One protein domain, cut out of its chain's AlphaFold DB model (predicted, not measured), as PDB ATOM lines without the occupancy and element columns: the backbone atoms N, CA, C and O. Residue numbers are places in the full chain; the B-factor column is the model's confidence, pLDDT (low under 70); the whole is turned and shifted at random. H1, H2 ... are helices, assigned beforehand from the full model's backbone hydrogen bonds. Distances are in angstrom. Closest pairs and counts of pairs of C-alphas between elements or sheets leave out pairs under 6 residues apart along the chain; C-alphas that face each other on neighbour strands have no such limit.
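This is residues 123 to 194 of the 204 residues of the protein "Q_MOTIF domain-containing protein" of Friedmanniomyces simplex (UniProt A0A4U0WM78). Little of this model is regular structure: residues 127 to 165, with no named element, sweep from the small helix H1 in a wide arc and fold back, with H2 and H3 separate on its inner side. The printed part has 72 residues and three named helices, H1, H2, H3 in order, holding 24 residues, and no named strand; the class is all helix. It is loose, radius of gyration of the C-alphas 14.0 A, and only just flat, spanning 44 by 30 by 14 A.

Start at H1, residues 123 to 126, close but not clearly touching H2, residues 166 to 174; their closest C-alphas, of Tyr 126 and Leu 174, are 6.1 A apart. H3, residues 182 to 192, is apart from both. Every O i to N i+4 pair is within hydrogen-bond range in H2, 5 of 7 in H3; H1 is too short for one.

Find C-alpha 123 at (-51.966, -8.310, -14.998), where H1 begins, 5.4 A long. H2 runs 12.3 A. H3 runs 16.5 A to C-alpha 192 at (-48.015, -16.208, 13.179).

The farthest C-alphas, of Glu 129 and Glu 150, are 44.9 A apart. The printed part has no cut; the link H1 to H2 is long. Residues 129 to 142 have pLDDT under 70.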
ATOM      1  N   LYS A 123     -52.841  -8.976 -14.031       84.31
ATOM      2  CA  LYS A 123     -51.966  -8.310 -14.998       84.31
ATOM      3  C   LYS A 123     -51.688  -6.849 -14.635       84.31
ATOM      4  O   LYS A 123     -50.575  -6.378 -14.858       84.31
ATOM      5  N   MET A 124     -52.655  -6.133 -14.063       82.12
ATOM      6  CA  MET A 124     -52.443  -4.760 -13.585       82.12
ATOM      7  C   MET A 124     -51.559  -4.707 -12.330       82.12
ATOM      8  O   MET A 124     -50.687  -3.845 -12.241       82.12
ATOM      9  N   LEU A 125     -51.766  -5.613 -11.368       83.69
ATOM     10  CA  LEU A 125     -51.040  -5.633 -10.094       83.69
ATOM     11  C   LEU A 125     -49.645  -6.252 -10.200       83.69
ATOM     12  O   LEU A 125     -48.741  -5.784  -9.516       83.69
ATOM     13  N   TYR A 126     -49.470  -7.290 -11.018       83.81
ATOM     14  CA  TYR A 126     -48.252  -8.113 -11.080       83.81
ATOM     15  C   TYR A 126     -47.581  -8.111 -12.465       83.81
ATOM     16  O   TYR A 126     -46.422  -8.486 -12.604       83.81
ATOM     17  N   GLY A 127     -48.281  -7.680 -13.519       75.75
ATOM     18  CA  GLY A 127     -47.806  -7.756 -14.908       75.75
ATOM     19  C   GLY A 127     -46.952  -6.576 -15.385       75.75
ATOM     20  O   GLY A 127     -46.687  -6.467 -16.582       75.75
ATOM     21  N   GLY A 128     -46.535  -5.672 -14.495       76.50
ATOM     22  CA  GLY A 128     -45.711  -4.525 -14.872       76.50
ATOM     23  C   GLY A 128     -44.292  -4.942 -15.276       76.50
ATOM     24  O   GLY A 128     -43.515  -5.381 -14.434       76.50
ATOM     25  N   GLU A 129     -43.927  -4.738 -16.547       63.06
ATOM     26  CA  GLU A 129     -42.595  -5.041 -17.113       63.06
ATOM     27  C   GLU A 129     -41.441  -4.378 -16.334       63.06
ATOM     28  O   GLU A 129     -40.350  -4.934 -16.229       63.06
ATOM     29  N   PHE A 130     -41.702  -3.224 -15.714       62.50
ATOM     30  CA  PHE A 130     -40.732  -2.458 -14.923       62.50
ATOM     31  C   PHE A 130     -40.926  -2.582 -13.406       62.50
ATOM     32  O   PHE A 130     -40.438  -1.731 -12.656       62.50
ATOM     33  N   GLN A 131     -41.642  -3.602 -12.920       66.19
ATOM     34  CA  GLN A 131     -41.725  -3.819 -11.478       66.19
ATOM     35  C   GLN A 131     -40.332  -4.067 -10.898       66.19
ATOM     36  O   GLN A 131     -39.592  -4.950 -11.328       66.19
ATOM     37  N   MET A 132     -39.973  -3.259  -9.901       64.75
ATOM     38  CA  MET A 132     -38.723  -3.410  -9.168       64.75
ATOM     39  C   MET A 132     -38.773  -4.702  -8.348       64.75
ATOM     40  O   MET A 132     -39.216  -4.708  -7.201       64.75
ATOM     41  N   ARG A 133     -38.276  -5.796  -8.924       65.69
ATOM     42  CA  ARG A 133     -38.060  -7.074  -8.235       65.69
ATOM     43  C   ARG A 133     -36.814  -6.958  -7.347       65.69
ATOM     44  O   ARG A 133     -35.728  -7.421  -7.683       65.69
ATOM     45  N   LYS A 134     -36.919  -6.209  -6.246       61.16
ATOM     46  CA  LYS A 134     -35.845  -6.039  -5.248       61.16
ATOM     47  C   LYS A 134     -35.924  -7.168  -4.209       61.16
ATOM     48  O   LYS A 134     -36.422  -6.959  -3.110       61.16
ATOM     49  N   GLY A 135     -35.442  -8.355  -4.573       58.94
ATOM     50  CA  GLY A 135     -35.283  -9.496  -3.653       58.94
ATOM     51  C   GLY A 135     -33.851 -10.039  -3.564       58.94
ATOM     52  O   GLY A 135     -33.441 -10.523  -2.515       58.94
ATOM     53  N   ASP A 136     -33.046  -9.885  -4.621       59.12
ATOM     54  CA  ASP A 136     -31.872 -10.760  -4.804       59.12
ATOM     55  C   ASP A 136     -30.528 -10.206  -4.322       59.12
ATOM     56  O   ASP A 136     -29.518 -10.902  -4.361       59.12
ATOM     57  N   ARG A 137     -30.459  -8.947  -3.875       61.28
ATOM     58  CA  ARG A 137     -29.168  -8.297  -3.551       61.28
ATOM     59  C   ARG A 137     -28.859  -8.210  -2.056       61.28
ATOM     60  O   ARG A 137     -28.080  -7.348  -1.659       61.28
ATOM     61  N   TYR A 138     -29.444  -9.081  -1.235       62.53
ATOM     62  CA  TYR A 138     -29.141  -9.139   0.203       62.53
ATOM     63  C   TYR A 138     -28.068 -10.172   0.561       62.53
ATOM     64  O   TYR A 138     -27.408 -10.000   1.578       62.53
ATOM     65  N   ASP A 139     -27.825 -11.176  -0.290       63.12
ATOM     66  CA  ASP A 139     -26.836 -12.238  -0.026       63.12
ATOM     67  C   ASP A 139     -25.405 -11.702   0.154       63.12
ATOM     68  O   ASP A 139     -24.591 -12.300   0.851       63.12
ATOM     69  N   ASN A 140     -25.109 -10.548  -0.452       61.72
ATOM     70  CA  ASN A 140     -23.791  -9.908  -0.416       61.72
ATOM     71  C   ASN A 140     -23.653  -8.844   0.686       61.72
ATOM     72  O   ASN A 140     -22.610  -8.195   0.775       61.72
ATOM     73  N   LEU A 141     -24.692  -8.622   1.495       64.06
ATOM     74  CA  LEU A 141     -24.654  -7.692   2.618       64.06
ATOM     75  C   LEU A 141     -24.550  -8.494   3.916       64.06
ATOM     76  O   LEU A 141     -25.410  -9.316   4.222       64.06
ATOM     77  N   GLU A 142     -23.514  -8.228   4.711       61.84
ATOM     78  CA  GLU A 142     -23.392  -8.775   6.066       61.84
ATOM     79  C   GLU A 142     -24.430  -8.116   6.987       61.84
ATOM     80  O   GLU A 142     -24.157  -7.155   7.709       61.84
ATOM     81  N   ILE A 143     -25.666  -8.610   6.939       71.81
ATOM     82  CA  ILE A 143     -26.760  -8.117   7.777       71.81
ATOM     83  C   ILE A 143     -26.713  -8.873   9.103       71.81
ATOM     84  O   ILE A 143     -27.183 -10.007   9.223       71.81
ATOM     85  N   LYS A 144     -26.143  -8.234  10.126       73.19
ATOM     86  CA  LYS A 144     -26.170  -8.751  11.496       73.19
ATOM     87  C   LYS A 144     -27.570  -8.565  12.082       73.19
ATOM     88  O   LYS A 144     -27.929  -7.466  12.493       73.19
ATOM     89  N   VAL A 145     -28.345  -9.643  12.149       77.50
ATOM     90  CA  VAL A 145     -29.639  -9.649  12.843       77.50
ATOM     91  C   VAL A 145     -29.424 -10.053  14.298       77.50
ATOM     92  O   VAL A 145     -28.949 -11.151  14.583       77.50
ATOM     93  N   THR A 146     -29.760  -9.160  15.225       81.81
ATOM     94  CA  THR A 146     -29.786  -9.438  16.665       81.81
ATOM     95  C   THR A 146     -31.226  -9.663  17.098       81.81
ATOM     96  O   THR A 146     -32.055  -8.767  16.961       81.81
ATOM     97  N   VAL A 147     -31.523 -10.857  17.611       82.12
ATOM     98  CA  VAL A 147     -32.833 -11.189  18.180       82.12
ATOM     99  C   VAL A 147     -32.673 -11.274  19.689       82.12
ATOM    100  O   VAL A 147     -31.980 -12.154  20.197       82.12
ATOM    101  N   GLU A 148     -33.301 -10.342  20.396       81.44
ATOM    102  CA  GLU A 148     -33.323 -10.298  21.855       81.44
ATOM    103  C   GLU A 148     -34.745 -10.592  22.340       81.44
ATOM    104  O   GLU A 148     -35.716 -10.062  21.802       81.44
ATOM    105  N   GLY A 149     -34.875 -11.474  23.330       79.12
ATOM    106  CA  GLY A 149     -36.159 -11.879  23.896       79.12
ATOM    107  C   GLY A 149     -36.058 -13.198  24.657       79.12
ATOM    108  O   GLY A 149     -35.166 -14.005  24.400       79.12
ATOM    109  N   GLU A 150     -36.983 -13.423  25.594       74.44
ATOM    110  CA  GLU A 150     -37.042 -14.656  26.396       74.44
ATOM    111  C   GLU A 150     -37.322 -15.895  25.537       74.44
ATOM    112  O   GLU A 150     -36.837 -16.986  25.833       74.44
ATOM    113  N   GLN A 151     -38.077 -15.726  24.446       73.94
ATOM    114  CA  GLN A 151     -38.426 -16.807  23.537       73.94
ATOM    115  C   GLN A 151     -37.994 -16.485  22.108       73.94
ATOM    116  O   GLN A 151     -38.625 -15.693  21.408       73.94
ATOM    117  N   GLN A 152     -36.933 -17.148  21.656       75.88
ATOM    118  CA  GLN A 152     -36.449 -17.015  20.286       75.88
ATOM    119  C   GLN A 152     -37.343 -17.793  19.318       75.88
ATOM    120  O   GLN A 152     -37.695 -18.949  19.555       75.88
ATOM    121  N   VAL A 153     -37.722 -17.139  18.224       82.06
ATOM    122  CA  VAL A 153     -38.497 -17.741  17.137       82.06
ATOM    123  C   VAL A 153     -37.533 -18.257  16.072       82.06
ATOM    124  O   VAL A 153     -36.587 -17.563  15.701       82.06
ATOM    125  N   ALA A 154     -37.768 -19.477  15.584       84.50
ATOM    126  CA  ALA A 154     -37.013 -20.025  14.465       84.50
ATOM    127  C   ALA A 154     -37.294 -19.210  13.197       84.50
ATOM    128  O   ALA A 154     -38.450 -18.938  12.870       84.50
ATOM    129  N   ARG A 155     -36.232 -18.817  12.493       87.44
ATOM    130  CA  ARG A 155     -36.356 -18.102  11.222       87.44
ATOM    131  C   ARG A 155     -36.787 -19.047  10.107       87.44
ATOM    132  O   ARG A 155     -36.393 -20.212  10.108       87.44
ATOM    133  N   ILE A 156     -37.494 -18.507   9.128       90.44
ATOM    134  CA  ILE A 156     -37.810 -19.205   7.876       90.44
ATOM    135  C   ILE A 156     -36.738 -18.911   6.819       90.44
ATOM    136  O   ILE A 156     -36.125 -17.843   6.836       90.44
ATOM    137  N   LEU A 157     -36.478 -19.858   5.919       87.00
ATOM    138  CA  LEU A 157     -35.570 -19.653   4.781       87.00
ATOM    139  C   LEU A 157     -36.347 -19.396   3.491       87.00
ATOM    140  O   LEU A 157     -35.922 -18.572   2.686       87.00
ATOM    141  N   GLU A 158     -37.492 -20.055   3.350       89.31
ATOM    142  CA  GLU A 158     -38.384 -19.969   2.199       89.31
ATOM    143  C   GLU A 158     -39.788 -19.534   2.647       89.31
ATOM    144  O   GLU A 158     -40.146 -19.637   3.827       89.31
ATOM    145  N   PHE A 159     -40.589 -18.998   1.722       89.62
ATOM    146  CA  PHE A 159     -41.965 -18.594   2.034       89.62
ATOM    147  C   PHE A 159     -42.883 -19.809   2.242       89.62
ATOM    148  O   PHE A 159     -43.857 -19.699   2.991       89.62
ATOM    149  N   GLU A 160     -42.566 -20.962   1.644       88.44
ATOM    150  CA  GLU A 160     -43.264 -22.233   1.869       88.44
ATOM    151  C   GLU A 160     -43.190 -22.688   3.337       88.44
ATOM    152  O   GLU A 160     -44.184 -23.158   3.894       88.44
ATOM    153  N   ASP A 161     -42.047 -22.479   3.994       87.44
ATOM    154  CA  ASP A 161     -41.804 -22.909   5.379       87.44
ATOM    155  C   ASP A 161     -42.547 -22.060   6.422       87.44
ATOM    156  O   ASP A 161     -42.586 -22.394   7.609       87.44
ATOM    157  N   ALA A 162     -43.135 -20.940   6.004       85.31
ATOM    158  CA  ALA A 162     -43.788 -19.997   6.899       85.31
ATOM    159  C   ALA A 162     -45.151 -20.471   7.417       85.31
ATOM    160  O   ALA A 162     -45.658 -19.892   8.374       85.31
ATOM    161  N   GLY A 163     -45.766 -21.487   6.800       87.31
ATOM    162  CA  GLY A 163     -47.133 -21.901   7.142       87.31
ATOM    163  C   GLY A 163     -48.192 -20.860   6.754       87.31
ATOM    164  O   GLY A 163     -49.220 -20.737   7.418       87.31
ATOM    165  N   LEU A 164     -47.929 -20.080   5.702       88.62
ATOM    166  CA  LEU A 164     -48.862 -19.084   5.177       88.62
ATOM    167  C   LEU A 164     -50.033 -19.744   4.440       88.62
ATOM    168  O   LEU A 164     -49.916 -20.831   3.878       88.62
ATOM    169  N   HIS A 165     -51.165 -19.039   4.392       89.88
ATOM    170  CA  HIS A 165     -52.312 -19.465   3.595       89.88
ATOM    171  C   HIS A 165     -51.918 -19.572   2.104       89.88
ATOM    172  O   HIS A 165     -51.258 -18.659   1.595       89.88
ATOM    173  N   PRO A 166     -52.346 -20.617   1.368       88.81
ATOM    174  CA  PRO A 166     -51.914 -20.869  -0.013       88.81
ATOM    175  C   PRO A 166     -52.165 -19.696  -0.973       88.81
ATOM    176  O   PRO A 166     -51.380 -19.467  -1.886       88.81
ATOM    177  N   VAL A 167     -53.216 -18.906  -0.741       89.44
ATOM    178  CA  VAL A 167     -53.506 -17.694  -1.532       89.44
ATOM    179  C   VAL A 167     -52.437 -16.617  -1.343       89.44
ATOM    180  O   VAL A 167     -52.024 -15.979  -2.307       89.44
ATOM    181  N   ILE A 168     -51.950 -16.427  -0.112       89.88
ATOM    182  CA  ILE A 168     -50.879 -15.464   0.173       89.88
ATOM    183  C   ILE A 168     -49.599 -15.927  -0.518       89.88
ATOM    184  O   ILE A 168     -48.933 -15.124  -1.164       89.88
ATOM    185  N   LEU A 169     -49.297 -17.223  -0.437       90.50
ATOM    186  CA  LEU A 169     -48.126 -17.813  -1.076       90.50
ATOM    187  C   LEU A 169     -48.167 -17.638  -2.604       90.50
ATOM    188  O   LEU A 169     -47.195 -17.155  -3.183       90.50
ATOM    189  N   ARG A 170     -49.314 -17.904  -3.246       89.50
ATOM    190  CA  ARG A 170     -49.520 -17.639  -4.684       89.50
ATOM    191  C   ARG A 170     -49.284 -16.165  -5.025       89.50
ATOM    192  O   ARG A 170     -48.588 -15.867  -5.988       89.50
ATOM    193  N   ASN A 171     -49.799 -15.236  -4.221       89.81
ATOM    194  CA  ASN A 171     -49.617 -13.802  -4.466       89.81
ATOM    195  C   ASN A 171     -48.158 -13.349  -4.290       89.81
ATOM    196  O   ASN A 171     -47.678 -12.517  -5.055       89.81
ATOM    197  N   VAL A 172     -47.437 -13.908  -3.315       89.38
ATOM    198  CA  VAL A 172     -45.997 -13.662  -3.116       89.38
ATOM    199  C   VAL A 172     -45.194 -14.138  -4.333       89.38
ATOM    200  O   VAL A 172     -44.314 -13.415  -4.804       89.38
ATOM    201  N   GLN A 173     -45.553 -15.294  -4.900       87.88
ATOM    202  CA  GLN A 173     -44.957 -15.806  -6.137       87.88
ATOM    203  C   GLN A 173     -45.291 -14.929  -7.353       87.88
ATOM    204  O   GLN A 173     -44.399 -14.630  -8.144       87.88
ATOM    205  N   LEU A 174     -46.536 -14.453  -7.485       87.50
ATOM    206  CA  LEU A 174     -46.935 -13.526  -8.555       87.50
ATOM    207  C   LEU A 174     -46.174 -12.193  -8.491       87.50
ATOM    208  O   LEU A 174     -45.816 -11.643  -9.530       87.50
ATOM    209  N   CYS A 175     -45.853 -11.708  -7.289       85.69
ATOM    210  CA  CYS A 175     -44.971 -10.552  -7.099       85.69
ATOM    211  C   CYS A 175     -43.510 -10.808  -7.515       85.69
ATOM    212  O   CYS A 175     -42.728  -9.858  -7.606       85.69
ATOM    213  N   GLY A 176     -43.109 -12.065  -7.724       85.06
ATOM    214  CA  GLY A 176     -41.722 -12.444  -7.988       85.06
ATOM    215  C   GLY A 176     -40.819 -12.363  -6.753       85.06
ATOM    216  O   GLY A 176     -39.621 -12.125  -6.894       85.06
ATOM    217  N   TYR A 177     -41.374 -12.512  -5.546       85.62
ATOM    218  CA  TYR A 177     -40.576 -12.625  -4.328       85.62
ATOM    219  C   TYR A 177     -40.142 -14.079  -4.128       85.62
ATOM    220  O   TYR A 177     -40.930 -14.912  -3.694       85.62
ATOM    221  N   GLU A 178     -38.882 -14.376  -4.436       83.06
ATOM    222  CA  GLU A 178     -38.344 -15.737  -4.313       83.06
ATOM    223  C   GLU A 178     -37.950 -16.080  -2.873       83.06
ATOM    224  O   GLU A 178     -38.235 -17.169  -2.387       83.06
ATOM    225  N   ARG A 179     -37.302 -15.145  -2.169       86.00
ATOM    226  CA  ARG A 179     -36.799 -15.359  -0.806       86.00
ATOM    227  C   ARG A 179     -37.234 -14.238   0.137       86.00
ATOM    228  O   ARG A 179     -37.221 -13.070  -0.266       86.00
ATOM    229  N   PRO A 180     -37.596 -14.555   1.395       88.50
ATOM    230  CA  PRO A 180     -37.921 -13.542   2.384       88.50
ATOM    231  C   PRO A 180     -36.688 -12.702   2.717       88.50
ATOM    232  O   PRO A 180     -35.580 -13.213   2.894       88.50
ATOM    233  N   THR A 181     -36.886 -11.394   2.865       87.50
ATOM    234  CA  THR A 181     -35.836 -10.509   3.389       87.50
ATOM    235  C   THR A 181     -35.448 -10.919   4.814       87.50
ATOM    236  O   THR A 181     -36.264 -11.511   5.532       87.50
ATOM    237  N   PRO A 182     -34.239 -10.566   5.294       87.38
ATOM    238  CA  PRO A 182     -33.808 -10.937   6.636       87.38
ATOM    239  C   PRO A 182     -34.818 -10.545   7.715       87.38
ATOM    240  O   PRO A 182     -35.137 -11.376   8.555       87.38
ATOM    241  N   ILE A 183     -35.410  -9.347   7.658       88.81
ATOM    242  CA  ILE A 183     -36.415  -8.949   8.651       88.81
ATOM    243  C   ILE A 183     -37.705  -9.778   8.552       88.81
ATOM    244  O   ILE A 183     -38.234 -10.207   9.575       88.81
ATOM    245  N   GLN A 184     -38.172 -10.081   7.338       90.50
ATOM    246  CA  GLN A 184     -39.349 -10.927   7.115       90.50
ATOM    247  C   GLN A 184     -39.126 -12.355   7.629       90.50
ATOM    248  O   GLN A 184     -40.038 -12.925   8.225       90.50
ATOM    249  N   SER A 185     -37.909 -12.892   7.480       89.88
ATOM    250  CA  SER A 185     -37.570 -14.254   7.911       89.88
ATOM    251  C   SER A 185     -37.763 -14.503   9.414       89.88
ATOM    252  O   SER A 185     -38.049 -15.628   9.817       89.88
ATOM    253  N   TYR A 186     -37.650 -13.459  10.242       89.62
ATOM    254  CA  TYR A 186     -37.906 -13.534  11.685       89.62
ATOM    255  C   TYR A 186     -39.290 -12.998  12.064       89.62
ATOM    256  O   TYR A 186     -39.923 -13.527  12.976       89.62
ATOM    257  N   ALA A 187     -39.778 -11.963  11.372       90.81
ATOM    258  CA  ALA A 187     -41.040 -11.312  11.710       90.81
ATOM    259  C   ALA A 187     -42.263 -12.181  11.380       90.81
ATOM    260  O   ALA A 187     -43.159 -12.302  12.212       90.81
ATOM    261  N   ILE A 188     -42.292 -12.818  10.203       92.56
ATOM    262  CA  ILE A 188     -43.424 -13.651   9.765       92.56
ATOM    263  C   ILE A 188     -43.734 -14.767  10.780       92.56
ATOM    264  O   ILE A 188     -44.858 -14.800  11.286       92.56
ATOM    265  N   PRO A 189     -42.780 -15.646  11.155       91.25
ATOM    266  CA  PRO A 189     -43.075 -16.718  12.102       91.25
ATOM    267  C   PRO A 189     -43.410 -16.202  13.510       91.25
ATOM    268  O   PRO A 189     -44.160 -16.858  14.232       91.25
ATOM    269  N   ALA A 190     -42.898 -15.036  13.919       90.44
ATOM    270  CA  ALA A 190     -43.219 -14.452  15.219       90.44
ATOM    271  C   ALA A 190     -44.675 -13.962  15.284       90.44
ATOM    272  O   ALA A 190     -45.386 -14.279  16.240       90.44
ATOM    273  N   VAL A 191     -45.140 -13.273  14.237       91.00
ATOM    274  CA  VAL A 191     -46.527 -12.794  14.139       91.00
ATOM    275  C   VAL A 191     -47.506 -13.964  14.045       91.00
ATOM    276  O   VAL A 191     -48.534 -13.954  14.716       91.00
ATOM    277  N   LEU A 192     -47.173 -15.011  13.285       90.06
ATOM    278  CA  LEU A 192     -48.015 -16.208  13.179       90.06
ATOM    279  C   LEU A 192     -48.152 -16.969  14.507       90.06
ATOM    280  O   LEU A 192     -49.169 -17.612  14.746       90.06
ATOM    281  N   GLN A 193     -47.158 -16.868  15.392       89.44
ATOM    282  CA  GLN A 193     -47.225 -17.414  16.752       89.44
ATOM    283  C   GLN A 193     -47.990 -16.508  17.733       89.44
ATOM    284  O   GLN A 193     -48.076 -16.842  18.914       89.44
ATOM    285  N   GLY A 194     -48.526 -15.371  17.273       89.56
ATOM    286  CA  GLY A 194     -49.239 -14.407  18.111       89.56
ATOM    287  C   GLY A 194     -48.325 -13.643  19.070       89.56
ATOM    288  O   GLY A 194     -48.767 -13.259  20.150       89.56
TER     289      GLY A 194